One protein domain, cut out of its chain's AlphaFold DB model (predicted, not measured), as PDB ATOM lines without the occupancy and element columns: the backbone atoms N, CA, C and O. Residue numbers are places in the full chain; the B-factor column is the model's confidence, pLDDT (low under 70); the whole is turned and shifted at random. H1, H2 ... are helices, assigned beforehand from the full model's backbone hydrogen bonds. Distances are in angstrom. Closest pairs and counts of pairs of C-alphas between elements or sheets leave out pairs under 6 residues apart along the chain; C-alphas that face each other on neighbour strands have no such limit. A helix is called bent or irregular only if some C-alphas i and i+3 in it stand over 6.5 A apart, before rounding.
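This is residues 2 to 88 of the 118 residues of an uncharacterized protein of Rhodopseudomonas palustris (UniProt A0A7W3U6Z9). What shape do these backbones make? Five helices stand in an up-and-down bundle, each running against the one before it, and they close into a small ring as H5 comes back to H1, while H1 also meets H3 across it. At one end of the longest axis, residues 35 to 40, the end of H2 and part of its link to H3, stick out free of the rest. How large is it, and of what class? The printed part has 87 residues with five named helices, H1 to H5 in chain order, and no named strand: all helix. It is compact, with a radius of gyration of the C-alphas of 12.8 A and spans of 38 by 26 by 22 A.

What does the first helix touch? H1, residues 2 to 14, is a hub together with H3, residues 44 to 57, each touching three helices. H1 touches H2, residues 17 to 36, at a shallow tilt of 15 degrees, opposite ways, with residues 19 to 27 of H2 alone; the closest C-alphas, of Phe 11 and Asp 19, are 5.1 A apart. With its residues 8 to 12 alone H1 touches H3, the same way at a shallow 19 degrees, the C-alphas of Ala 12 and Ile 56 being closest at 6.3 A. How does the bundle go on? H2 and H3 form a hairpin at a shallow tilt of 17 degrees, closest at the C-alphas of Ala 27 and Phe 45, 4.9 A. Residues 51 to 56 of H3 alone touch H4, residues 60 to 73, opposite ways at a steep tilt of 38 degrees, with the C-alphas of Ala 55 and Ser 63 closest at 4.7 A. Residues 71 to 72 of H4 alone touch H5, residues 77 to 86, the closest C-alphas being those of Leu 71 and Arg 80, 5.7 A. What closes the ring, and what stays apart? H5 touches H1, the same way at a shallow tilt of 23 degrees, with the C-alphas of Val 13 and Ala 86 closest at 5.5 A. H1 and H4, H2 and H4, H2 and H5, and H3 and H5 are apart. Are the helix backbones whole? Every O i to N i+4 pair is within hydrogen-bond range in H1, H3 and H5; in H2 it is 14 of 16 and in H4 8 of 10.

Where do the helices begin and end? H1 starts at C-alpha 2, (32.015, -34.930, -43.817), and is 18.4 A long; H2 is the longest at 30.8 A and ends at C-alpha 36, (26.398, -19.822, -55.428). H3 is 20.2 A long, H4 19.7 A, and H5 14.3 A, ending at C-alpha 86, (43.919, -38.502, -32.420). Is any helix irregular? H2 is irregular, but only just, with C-alphas 33 and 36 at 6.7 A, and H4 is irregular, with C-alphas 62 and 65 at 7.4 A.

How far does it reach? The two C-alphas farthest apart, of Ala 36 and Arg 61, are 39.3 A apart. Are there cuts or long links? The printed part has no cut; the links H1 to H2, H3 to H4 and H4 to H5 are tight, and H2 to H3, 7 residues, is short. Where is confidence low? The mean pLDDT of the printed part is 86.1, and residues 34 to 42 and 59 to 62 are under 70.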
ATOM      1  N   ARG A   2      31.271 -33.738 -44.298       84.44
ATOM      2  CA  ARG A   2      32.015 -34.930 -43.817       84.44
ATOM      3  C   ARG A   2      33.408 -35.131 -44.435       84.44
ATOM      4  O   ARG A   2      34.329 -35.481 -43.713       84.44
ATOM      5  N   VAL A   3      33.576 -34.894 -45.739       89.81
ATOM      6  CA  VAL A   3      34.876 -35.064 -46.428       89.81
ATOM      7  C   VAL A   3      35.952 -34.144 -45.840       89.81
ATOM      8  O   VAL A   3      37.065 -34.586 -45.588       89.81
ATOM      9  N   TRP A   4      35.598 -32.894 -45.538       91.06
ATOM     10  CA  TRP A   4      36.497 -31.929 -44.903       91.06
ATOM     11  C   TRP A   4      36.903 -32.348 -43.489       91.06
ATOM     12  O   TRP A   4      38.087 -32.372 -43.170       91.06
ATOM     13  N   GLN A   5      35.943 -32.775 -42.667       92.12
ATOM     14  CA  GLN A   5      36.224 -33.265 -41.313       92.12
ATOM     15  C   GLN A   5      37.113 -34.522 -41.326       92.12
ATOM     16  O   GLN A   5      37.990 -34.667 -40.479       92.12
ATOM     17  N   LEU A   6      36.924 -35.419 -42.303       94.44
ATOM     18  CA  LEU A   6      37.772 -36.604 -42.482       94.44
ATOM     19  C   LEU A   6      39.195 -36.249 -42.934       94.44
ATOM     20  O   LEU A   6      40.140 -36.895 -42.489       94.44
ATOM     21  N   ALA A   7      39.362 -35.223 -43.771       95.38
ATOM     22  CA  ALA A   7      40.684 -34.735 -44.158       95.38
ATOM     23  C   ALA A   7      41.447 -34.165 -42.948       95.38
ATOM     24  O   ALA A   7      42.614 -34.497 -42.751       95.38
ATOM     25  N   ILE A   8      40.774 -33.385 -42.090       94.19
ATOM     26  CA  ILE A   8      41.383 -32.880 -40.848       94.19
ATOM     27  C   ILE A   8      41.719 -34.044 -39.907       94.19
ATOM     28  O   ILE A   8      42.805 -34.057 -39.338       94.19
ATOM     29  N   LEU A   9      40.843 -35.049 -39.771       95.38
ATOM     30  CA  LEU A   9      41.146 -36.246 -38.976       95.38
ATOM     31  C   LEU A   9      42.401 -36.964 -39.488       95.38
ATOM     32  O   LEU A   9      43.247 -37.352 -38.689       95.38
ATOM     33  N   ARG A  10      42.528 -37.145 -40.808       96.25
ATOM     34  CA  ARG A  10      43.712 -37.763 -41.413       96.25
ATOM     35  C   ARG A  10      44.975 -36.990 -41.036       96.25
ATOM     36  O   ARG A  10      45.906 -37.606 -40.532       96.25
ATOM     37  N   PHE A  11      44.960 -35.666 -41.192       96.25
ATOM     38  CA  PHE A  11      46.070 -34.811 -40.773       96.25
ATOM     39  C   PHE A  11      46.359 -34.912 -39.267       96.25
ATOM     40  O   PHE A  11      47.517 -34.998 -38.878       96.25
ATOM     41  N   ALA A  12      45.335 -34.958 -38.409       93.81
ATOM     42  CA  ALA A  12      45.525 -35.112 -36.965       93.81
ATOM     43  C   ALA A  12      46.262 -36.414 -36.605       93.81
ATOM     44  O   ALA A  12      47.062 -36.430 -35.672       93.81
ATOM     45  N   VAL A  13      46.015 -37.490 -37.362       94.19
ATOM     46  CA  VAL A  13      46.660 -38.797 -37.173       94.19
ATOM     47  C   VAL A  13      48.083 -38.831 -37.735       94.19
ATOM     48  O   VAL A  13      48.967 -39.391 -37.096       94.19
ATOM     49  N   THR A  14      48.317 -38.278 -38.927       95.69
ATOM     50  CA  THR A  14      49.618 -38.377 -39.613       95.69
ATOM     51  C   THR A  14      50.591 -37.276 -39.213       95.69
ATOM     52  O   THR A  14      51.796 -37.507 -39.192       95.69
ATOM     53  N   ARG A  15      50.073 -36.077 -38.912       93.56
ATOM     54  CA  ARG A  15      50.822 -34.823 -38.743       93.56
ATOM     55  C   ARG A  15      51.743 -34.497 -39.929       93.56
ATOM     56  O   ARG A  15      52.714 -33.762 -39.774       93.56
ATOM     57  N   ASP A  16      51.423 -35.021 -41.112       95.12
ATOM     58  CA  ASP A  16      52.200 -34.818 -42.332       95.12
ATOM     59  C   ASP A  16      51.815 -33.496 -43.022       95.12
ATOM     60  O   ASP A  16      50.634 -33.149 -43.125       95.12
ATOM     61  N   ASP A  17      52.802 -32.739 -43.508       94.38
ATOM     62  CA  ASP A  17      52.542 -31.432 -44.124       94.38
ATOM     63  C   ASP A  17      51.803 -31.555 -45.473       94.38
ATOM     64  O   ASP A  17      51.029 -30.667 -45.829       94.38
ATOM     65  N   SER A  18      51.922 -32.680 -46.192       96.38
ATOM     66  CA  SER A  18      51.118 -32.932 -47.399       96.38
ATOM     67  C   SER A  18      49.629 -33.078 -47.074       96.38
ATOM     68  O   SER A  18      48.770 -32.548 -47.790       96.38
ATOM     69  N   ASP A  19      49.303 -33.716 -45.947       95.56
ATOM     70  CA  ASP A  19      47.929 -33.830 -45.467       95.56
ATOM     71  C   ASP A  19      47.406 -32.460 -45.006       95.56
ATOM     72  O   ASP A  19      46.260 -32.107 -45.298       95.56
ATOM     73  N   ARG A  20      48.255 -31.628 -44.385       96.12
ATOM     74  CA  ARG A  20      47.921 -30.233 -44.056       96.12
ATOM     75  C   ARG A  20      47.590 -29.417 -45.303       96.12
ATOM     76  O   ARG A  20      46.568 -28.730 -45.336       96.12
ATOM     77  N   GLN A  21      48.432 -29.480 -46.332       96.25
ATOM     78  CA  GLN A  21      48.203 -28.772 -47.594       96.25
ATOM     79  C   GLN A  21      46.910 -29.246 -48.267       96.25
ATOM     80  O   GLN A  21      46.115 -28.423 -48.727       96.25
ATOM     81  N   SER A  22      46.648 -30.555 -48.235       95.38
ATOM     82  CA  SER A  22      45.420 -31.157 -48.764       95.38
ATOM     83  C   SER A  22      44.166 -30.639 -48.050       95.38
ATOM     84  O   SER A  22      43.177 -30.300 -48.700       95.38
ATOM     85  N   VAL A  23      44.211 -30.503 -46.718       95.69
ATOM     86  CA  VAL A  23      43.126 -29.902 -45.923       95.69
ATOM     87  C   VAL A  23      42.856 -28.458 -46.348       95.69
ATOM     88  O   VAL A  23      41.702 -28.085 -46.561       95.69
ATOM     89  N   LEU A  24      43.904 -27.640 -46.485       95.00
ATOM     90  CA  LEU A  24      43.765 -26.225 -46.845       95.00
ATOM     91  C   LEU A  24      43.248 -26.035 -48.278       95.00
ATOM     92  O   LEU A  24      42.424 -25.148 -48.515       95.00
ATOM     93  N   ALA A  25      43.690 -26.877 -49.216       94.25
ATOM     94  CA  ALA A  25      43.200 -26.882 -50.590       94.25
ATOM     95  C   ALA A  25      41.702 -27.223 -50.641       94.25
ATOM     96  O   ALA A  25      40.914 -26.445 -51.185       94.25
ATOM     97  N   LEU A  26      41.302 -28.313 -49.977       93.00
ATOM     98  CA  LEU A  26      39.906 -28.741 -49.882       93.00
ATOM     99  C   LEU A  26      39.023 -27.669 -49.225       93.00
ATOM    100  O   LEU A  26      37.922 -27.390 -49.690       93.00
ATOM    101  N   ALA A  27      39.504 -27.032 -48.157       92.06
ATOM    102  CA  ALA A  27      38.786 -25.950 -47.495       92.06
ATOM    103  C   ALA A  27      38.559 -24.752 -48.431       92.06
ATOM    104  O   ALA A  27      37.451 -24.222 -48.499       92.06
ATOM    105  N   GLY A  28      39.582 -24.370 -49.203       90.50
ATOM    106  CA  GLY A  28      39.470 -23.318 -50.211       90.50
ATOM    107  C   GLY A  28      38.503 -23.668 -51.346       90.50
ATOM    108  O   GLY A  28      37.780 -22.798 -51.825       90.50
ATOM    109  N   GLU A  29      38.451 -24.933 -51.766       89.94
ATOM    110  CA  GLU A  29      37.459 -25.414 -52.734       89.94
ATOM    111  C   GLU A  29      36.034 -25.316 -52.195       89.94
ATOM    112  O   GLU A  29      35.160 -24.801 -52.887       89.94
ATOM    113  N   ILE A  30      35.802 -25.753 -50.956       87.81
ATOM    114  CA  ILE A  30      34.477 -25.697 -50.328       87.81
ATOM    115  C   ILE A  30      34.030 -24.249 -50.143       87.81
ATOM    116  O   ILE A  30      32.888 -23.928 -50.474       87.81
ATOM    117  N   ASP A  31      34.927 -23.378 -49.669       86.81
ATOM    118  CA  ASP A  31      34.646 -21.949 -49.569       86.81
ATOM    119  C   ASP A  31      34.180 -21.419 -50.931       86.81
ATOM    120  O   ASP A  31      33.104 -20.829 -50.992       86.81
ATOM    121  N   ARG A  32      34.908 -21.704 -52.027       84.12
ATOM    122  CA  ARG A  32      34.551 -21.308 -53.408       84.12
ATOM    123  C   ARG A  32      33.215 -21.878 -53.886       84.12
ATOM    124  O   ARG A  32      32.443 -21.163 -54.513       84.12
ATOM    125  N   LEU A  33      32.913 -23.140 -53.596       80.69
ATOM    126  CA  LEU A  33      31.651 -23.770 -54.005       80.69
ATOM    127  C   LEU A  33      30.441 -23.213 -53.237       80.69
ATOM    128  O   LEU A  33      29.336 -23.178 -53.775       80.69
ATOM    129  N   GLY A  34      30.646 -22.697 -52.022       68.50
ATOM    130  CA  GLY A  34      29.626 -21.971 -51.258       68.50
ATOM    131  C   GLY A  34      29.206 -20.622 -51.868       68.50
ATOM    132  O   GLY A  34      28.263 -20.003 -51.381       68.50
ATOM    133  N   HIS A  35      29.866 -20.163 -52.942       59.47
ATOM    134  CA  HIS A  35      29.638 -18.849 -53.560       59.47
ATOM    135  C   HIS A  35      28.347 -18.747 -54.385       59.47
ATOM    136  O   HIS A  35      27.983 -17.648 -54.794       59.47
ATOM    137  N   ALA A  36      27.617 -19.843 -54.613       57.72
ATOM    138  CA  ALA A  36      26.398 -19.822 -55.428       57.72
ATOM    139  C   ALA A  36      25.191 -19.095 -54.781       57.72
ATOM    140  O   ALA A  36      24.106 -19.119 -55.354       57.72
ATOM    141  N   GLY A  37      25.332 -18.440 -53.616       53.62
ATOM    142  CA  GLY A  37      24.193 -17.720 -53.026       53.62
ATOM    143  C   GLY A  37      24.388 -16.869 -51.764       53.62
ATOM    144  O   GLY A  37      23.402 -16.303 -51.299       53.62
ATOM    145  N   ARG A  38      25.585 -16.737 -51.171       52.59
ATOM    146  CA  ARG A  38      25.766 -15.864 -49.989       52.59
ATOM    147  C   ARG A  38      27.168 -15.266 -49.913       52.59
ATOM    148  O   ARG A  38      28.152 -15.984 -49.777       52.59
ATOM    149  N   ALA A  39      27.234 -13.939 -49.944       51.62
ATOM    150  CA  ALA A  39      28.463 -13.152 -49.869       51.62
ATOM    151  C   ALA A  39      29.101 -13.097 -48.461       51.62
ATOM    152  O   ALA A  39      30.093 -12.415 -48.282       51.62
ATOM    153  N   ASP A  40      28.582 -13.803 -47.451       53.09
ATOM    154  CA  ASP A  40      29.125 -13.737 -46.077       53.09
ATOM    155  C   ASP A  40      29.967 -14.958 -45.672       53.09
ATOM    156  O   ASP A  40      30.564 -14.979 -44.598       53.09
ATOM    157  N   SER A  41      30.071 -15.987 -46.518       54.56
ATOM    158  CA  SER A  41      30.816 -17.217 -46.193       54.56
ATOM    159  C   SER A  41      32.301 -17.165 -46.567       54.56
ATOM    160  O   SER A  41      32.960 -18.204 -46.591       54.56
ATOM    161  N   PHE A  42      32.848 -15.983 -46.874       62.91
ATOM    162  CA  PHE A  42      34.205 -15.839 -47.405       62.91
ATOM    163  C   PHE A  42      35.272 -16.383 -46.445       62.91
ATOM    164  O   PHE A  42      35.720 -15.719 -45.507       62.91
ATOM    165  N   GLY A  43      35.739 -17.594 -46.736       79.06
ATOM    166  CA  GLY A  43      36.907 -18.173 -46.094       79.06
ATOM    167  C   GLY A  43      36.635 -18.829 -44.746       79.06
ATOM    168  O   GLY A  43      37.595 -18.981 -43.992       79.06
ATOM    169  N   PHE A  44      35.386 -19.163 -44.393       85.31
ATOM    170  CA  PHE A  44      35.105 -19.844 -43.123       85.31
ATOM    171  C   PHE A  44      35.907 -21.142 -43.027       85.31
ATOM    172  O   PHE A  44      36.669 -21.323 -42.075       85.31
ATOM    173  N   PHE A  45      35.809 -22.010 -44.037       88.75
ATOM    174  CA  PHE A  45      36.482 -23.303 -44.004       88.75
ATOM    175  C   PHE A  45      37.989 -23.121 -43.997       88.75
ATOM    176  O   PHE A  45      38.674 -23.787 -43.222       88.75
ATOM    177  N   ARG A  46      38.526 -22.198 -44.800       90.38
ATOM    178  CA  ARG A  46      39.963 -21.925 -44.841       90.38
ATOM    179  C   ARG A  46      40.477 -21.361 -43.517       90.38
ATOM    180  O   ARG A  46      41.490 -21.840 -43.023       90.38
ATOM    181  N   ARG A  47      39.779 -20.395 -42.906       91.44
ATOM    182  CA  ARG A  47      40.153 -19.814 -41.600       91.44
ATOM    183  C   ARG A  47      40.107 -20.864 -40.496       91.44
ATOM    184  O   ARG A  47      41.073 -20.988 -39.746       91.44
ATOM    185  N   THR A  48      39.020 -21.628 -40.417       91.75
ATOM    186  CA  THR A  48      38.862 -22.695 -39.423       91.75
ATOM    187  C   THR A  48      39.917 -23.777 -39.621       91.75
ATOM    188  O   THR A  48      40.583 -24.148 -38.661       91.75
ATOM    189  N   SER A  49      40.167 -24.210 -40.859       92.31
ATOM    190  CA  SER A  49      41.192 -25.219 -41.161       92.31
ATOM    191  C   SER A  49      42.593 -24.755 -40.780       92.31
ATOM    192  O   SER A  49      43.322 -25.508 -40.147       92.31
ATOM    193  N   THR A  50      42.966 -23.508 -41.088       94.12
ATOM    194  CA  THR A  50      44.266 -22.959 -40.675       94.12
ATOM    195  C   THR A  50      44.415 -22.954 -39.156       94.12
ATOM    196  O   THR A  50      45.456 -23.371 -38.650       94.12
ATOM    197  N   ARG A  51      43.376 -22.525 -38.424       93.19
ATOM    198  CA  ARG A  51      43.377 -22.506 -36.952       93.19
ATOM    199  C   ARG A  51      43.487 -23.912 -36.364       93.19
ATOM    200  O   ARG A  51      44.323 -24.132 -35.499       93.19
ATOM    201  N   VAL A  52      42.683 -24.857 -36.852       93.12
ATOM    202  CA  VAL A  52      42.678 -26.245 -36.366       93.12
ATOM    203  C   VAL A  52      43.994 -26.947 -36.701       93.12
ATOM    204  O   VAL A  52      44.568 -27.591 -35.832       93.12
ATOM    205  N   CYS A  53      44.529 -26.783 -37.915       94.12
ATOM    206  CA  CYS A  53      45.825 -27.359 -38.271       94.12
ATOM    207  C   CYS A  53      46.965 -26.802 -37.409       94.12
ATOM    208  O   CYS A  53      47.842 -27.561 -37.013       94.12
ATOM    209  N   ALA A  54      46.952 -25.501 -37.105       93.50
ATOM    210  CA  ALA A  54      47.926 -24.906 -36.195       93.50
ATOM    211  C   ALA A  54      47.776 -25.461 -34.769       93.50
ATOM    212  O   ALA A  54      48.772 -25.833 -34.162       93.50
ATOM    213  N   ALA A  55      46.542 -25.588 -34.275       92.56
ATOM    214  CA  ALA A  55      46.247 -26.140 -32.954       92.56
ATOM    215  C   ALA A  55      46.656 -27.621 -32.813       92.56
ATOM    216  O   ALA A  55      47.097 -28.031 -31.751       92.56
ATOM    217  N   ILE A  56      46.563 -28.423 -33.879       90.94
ATOM    218  CA  ILE A  56      47.044 -29.820 -33.889       90.94
ATOM    219  C   ILE A  56      48.573 -29.903 -33.729       90.94
ATOM    220  O   ILE A  56      49.083 -30.885 -33.192       90.94
ATOM    221  N   LEU A  57      49.306 -28.909 -34.243       90.50
ATOM    222  CA  LEU A  57      50.771 -28.874 -34.206       90.50
ATOM    223  C   LEU A  57      51.328 -28.196 -32.947       90.50
ATOM    224  O   LEU A  57      52.491 -28.413 -32.614       90.50
ATOM    225  N   ALA A  58      50.535 -27.350 -32.296       86.19
ATOM    226  CA  ALA A  58      50.928 -26.611 -31.107       86.19
ATOM    227  C   ALA A  58      50.825 -27.469 -29.830       86.19
ATOM    228  O   ALA A  58      50.179 -28.517 -29.812       86.19
ATOM    229  N   ASP A  59      51.500 -27.028 -28.764       68.62
ATOM    230  CA  ASP A  59      51.503 -27.715 -27.468       68.62
ATOM    231  C   ASP A  59      50.088 -27.753 -26.852       68.62
ATOM    232  O   ASP A  59      49.260 -26.862 -27.088       68.62
ATOM    233  N   GLU A  60      49.789 -28.809 -26.086       66.25
ATOM    234  CA  GLU A  60      48.417 -29.176 -25.692       66.25
ATOM    235  C   GLU A  60      47.693 -28.100 -24.863       66.25
ATOM    236  O   GLU A  60      46.466 -27.988 -24.934       66.25
ATOM    237  N   ARG A  61      48.426 -27.282 -24.094       64.25
ATOM    238  CA  ARG A  61      47.831 -26.313 -23.158       64.25
ATOM    239  C   ARG A  61      47.141 -25.131 -23.835       64.25
ATOM    240  O   ARG A  61      46.049 -24.768 -23.410       64.25
ATOM    241  N   ASP A  62      47.725 -24.586 -24.897       66.25
ATOM    242  CA  ASP A  62      47.202 -23.374 -25.554       66.25
ATOM    243  C   ASP A  62      46.202 -23.698 -26.679       66.25
ATOM    244  O   ASP A  62      45.403 -22.863 -27.100       66.25
ATOM    245  N   SER A  63      46.226 -24.941 -27.161       79.81
ATOM    246  CA  SER A  63      45.500 -25.382 -28.359       79.81
ATOM    247  C   SER A  63      44.158 -26.050 -28.052       79.81
ATOM    248  O   SER A  63      43.313 -26.215 -28.940       79.81
ATOM    249  N   SER A  64      43.964 -26.428 -26.788       80.94
ATOM    250  CA  SER A  64      42.829 -27.196 -26.280       80.94
ATOM    251  C   SER A  64      41.476 -26.573 -26.646       80.94
ATOM    252  O   SER A  64      40.626 -27.248 -27.230       80.94
ATOM    253  N   GLU A  65      41.279 -25.271 -26.411       86.94
ATOM    254  CA  GLU A  65      39.981 -24.616 -26.632       86.94
ATOM    255  C   GLU A  65      39.528 -24.654 -28.099       86.94
ATOM    256  O   GLU A  65      38.362 -24.928 -28.390       86.94
ATOM    257  N   ILE A  66      40.457 -24.439 -29.038       89.25
ATOM    258  CA  ILE A  66      40.169 -24.454 -30.481       89.25
ATOM    259  C   ILE A  66      39.733 -25.857 -30.917       89.25
ATOM    260  O   ILE A  66      38.768 -26.011 -31.670       89.25
ATOM    261  N   LEU A  67      40.432 -26.883 -30.434       89.62
ATOM    262  CA  LEU A  67      40.132 -28.275 -30.757       89.62
ATOM    263  C   LEU A  67      38.821 -28.734 -30.104       89.62
ATOM    264  O   LEU A  67      38.031 -29.424 -30.749       89.62
ATOM    265  N   HIS A  68      38.534 -28.297 -28.875       89.00
ATOM    266  CA  HIS A  68      37.253 -28.537 -28.212       89.00
ATOM    267  C   HIS A  68      36.086 -27.893 -28.958       89.00
ATOM    268  O   HIS A  68      35.074 -28.561 -29.177       89.00
ATOM    269  N   GLN A  69      36.221 -26.633 -29.382       89.75
ATOM    270  CA  GLN A  69      35.198 -25.955 -30.179       89.75
ATOM    271  C   GLN A  69      34.921 -26.732 -31.472       89.75
ATOM    272  O   GLN A  69      33.769 -27.051 -31.765       89.75
ATOM    273  N   PHE A  70      35.973 -27.115 -32.199       89.12
ATOM    274  CA  PHE A  70      35.831 -27.886 -33.432       89.12
ATOM    275  C   PHE A  70      35.165 -29.251 -33.200       89.12
ATOM    276  O   PHE A  70      34.311 -29.664 -33.979       89.12
ATOM    277  N   LEU A  71      35.485 -29.941 -32.100       88.88
ATOM    278  CA  LEU A  71      34.839 -31.203 -31.729       88.88
ATOM    279  C   LEU A  71      33.326 -31.061 -31.502       88.88
ATOM    280  O   LEU A  71      32.591 -31.995 -31.823       88.88
ATOM    281  N   GLN A  72      32.849 -29.933 -30.965       88.81
ATOM    282  CA  GLN A  72      31.408 -29.692 -30.784       88.81
ATOM    283  C   GLN A  72      30.676 -29.475 -32.114       88.81
ATOM    284  O   GLN A  72      29.501 -29.812 -32.225       88.81
ATOM    285  N   GLU A  73      31.369 -28.976 -33.139       86.75
ATOM    286  CA  GLU A  73      30.812 -28.799 -34.486       86.75
ATOM    287  C   GLU A  73      30.693 -30.129 -35.261       86.75
ATOM    288  O   GLU A  73      29.987 -30.218 -36.270       86.75
ATOM    289  N   ILE A  74      31.362 -31.198 -34.811       87.62
ATOM    290  CA  ILE A  74      31.275 -32.518 -35.445       87.62
ATOM    291  C   ILE A  74      30.010 -33.249 -34.975       87.62
ATOM    292  O   ILE A  74      29.993 -33.911 -33.939       87.62
ATOM    293  N   GLU A  75      28.972 -33.223 -35.812       87.19
ATOM    294  CA  GLU A  75      27.698 -33.917 -35.563       87.19
ATOM    295  C   GLU A  75      27.844 -35.442 -35.422       87.19
ATOM    296  O   GLU A  75      27.115 -36.083 -34.670       87.19
ATOM    297  N   ALA A  76      28.771 -36.055 -36.169       89.12
ATOM    298  CA  ALA A  76      28.926 -37.506 -36.215       89.12
ATOM    299  C   ALA A  76      29.675 -38.027 -34.966       89.12
ATOM    300  O   ALA A  76      30.895 -37.850 -34.878       89.12
ATOM    301  N   PRO A  77      29.027 -38.775 -34.044       89.12
ATOM    302  CA  PRO A  77      29.628 -39.108 -32.747       89.12
ATOM    303  C   PRO A  77      30.907 -39.945 -32.855       89.12
ATOM    304  O   PRO A  77      31.855 -39.751 -32.096       89.12
ATOM    305  N   ARG A  78      30.952 -40.862 -33.831       89.75
ATOM    306  CA  ARG A  78      32.130 -41.705 -34.096       89.75
ATOM    307  C   ARG A  78      33.315 -40.891 -34.602       89.75
ATOM    308  O   ARG A  78      34.441 -41.149 -34.198       89.75
ATOM    309  N   LEU A  79      33.054 -39.912 -35.467       90.75
ATOM    310  CA  LEU A  79      34.086 -39.038 -36.014       90.75
ATOM    311  C   LEU A  79      34.646 -38.128 -34.923       90.75
ATOM    312  O   LEU A  79      35.858 -38.026 -34.778       90.75
ATOM    313  N   ARG A  80      33.764 -37.554 -34.101       91.88
ATOM    314  CA  ARG A  80      34.141 -36.749 -32.936       91.88
ATOM    315  C   ARG A  80      35.038 -37.531 -31.972       91.88
ATOM    316  O   ARG A  80      36.078 -37.032 -31.563       91.88
ATOM    317  N   SER A  81      34.672 -38.774 -31.649       89.69
ATOM    318  CA  SER A  81      35.472 -39.639 -30.770       89.69
ATOM    319  C   SER A  81      36.831 -40.006 -31.377       89.69
ATOM    320  O   SER A  81      37.839 -39.925 -30.680       89.69
ATOM    321  N   ALA A  82      36.878 -40.358 -32.666       92.25
ATOM    322  CA  ALA A  82      38.134 -40.650 -33.356       92.25
ATOM    323  C   ALA A  82      39.064 -39.430 -33.387       92.25
ATOM    324  O   ALA A  82      40.264 -39.561 -33.162       92.25
ATOM    325  N   PHE A  83      38.502 -38.241 -33.613       90.94
ATOM    326  CA  PHE A  83      39.256 -36.997 -33.609       90.94
ATOM    327  C   PHE A  83      39.820 -36.689 -32.225       90.94
ATOM    328  O   PHE A  83      41.022 -36.494 -32.107       90.94
ATOM    329  N   ALA A  84      38.986 -36.736 -31.179       90.12
ATOM    330  CA  ALA A  84      39.421 -36.517 -29.800       90.12
ATOM    331  C   ALA A  84      40.560 -37.467 -29.395       90.12
ATOM    332  O   ALA A  84      41.503 -37.045 -28.732       90.12
ATOM    333  N   ALA A  85      40.500 -38.730 -29.832       90.69
ATOM    334  CA  ALA A  85      41.567 -39.698 -29.603       90.69
ATOM    335  C   ALA A  85      42.859 -39.342 -30.359       90.69
ATOM    336  O   ALA A  85      43.939 -39.457 -29.790       90.69
ATOM    337  N   ALA A  86      42.760 -38.888 -31.613       90.38
ATOM    338  CA  ALA A  86      43.919 -38.502 -32.420       90.38
ATOM    339  C   ALA A  86      44.653 -37.269 -31.865       90.38
ATOM    340  O   ALA A  86      45.875 -37.194 -31.955       90.38
ATOM    341  N   VAL A  87      43.920 -36.319 -31.276       87.75
ATOM    342  CA  VAL A  87      44.498 -35.088 -30.709       87.75
ATOM    343  C   VAL A  87      44.801 -35.172 -29.207       87.75
ATOM    344  O   VAL A  87      45.157 -34.163 -28.619       87.75
ATOM    345  N   GLY A  88      44.642 -36.339 -28.572       84.62
ATOM    346  CA  GLY A  88      44.962 -36.528 -27.147       84.62
ATOM    347  C   GLY A  88      43.967 -35.908 -26.155       84.62
ATOM    348  O   GLY A  88      44.177 -35.984 -24.952       84.62
TER     349      GLY A  88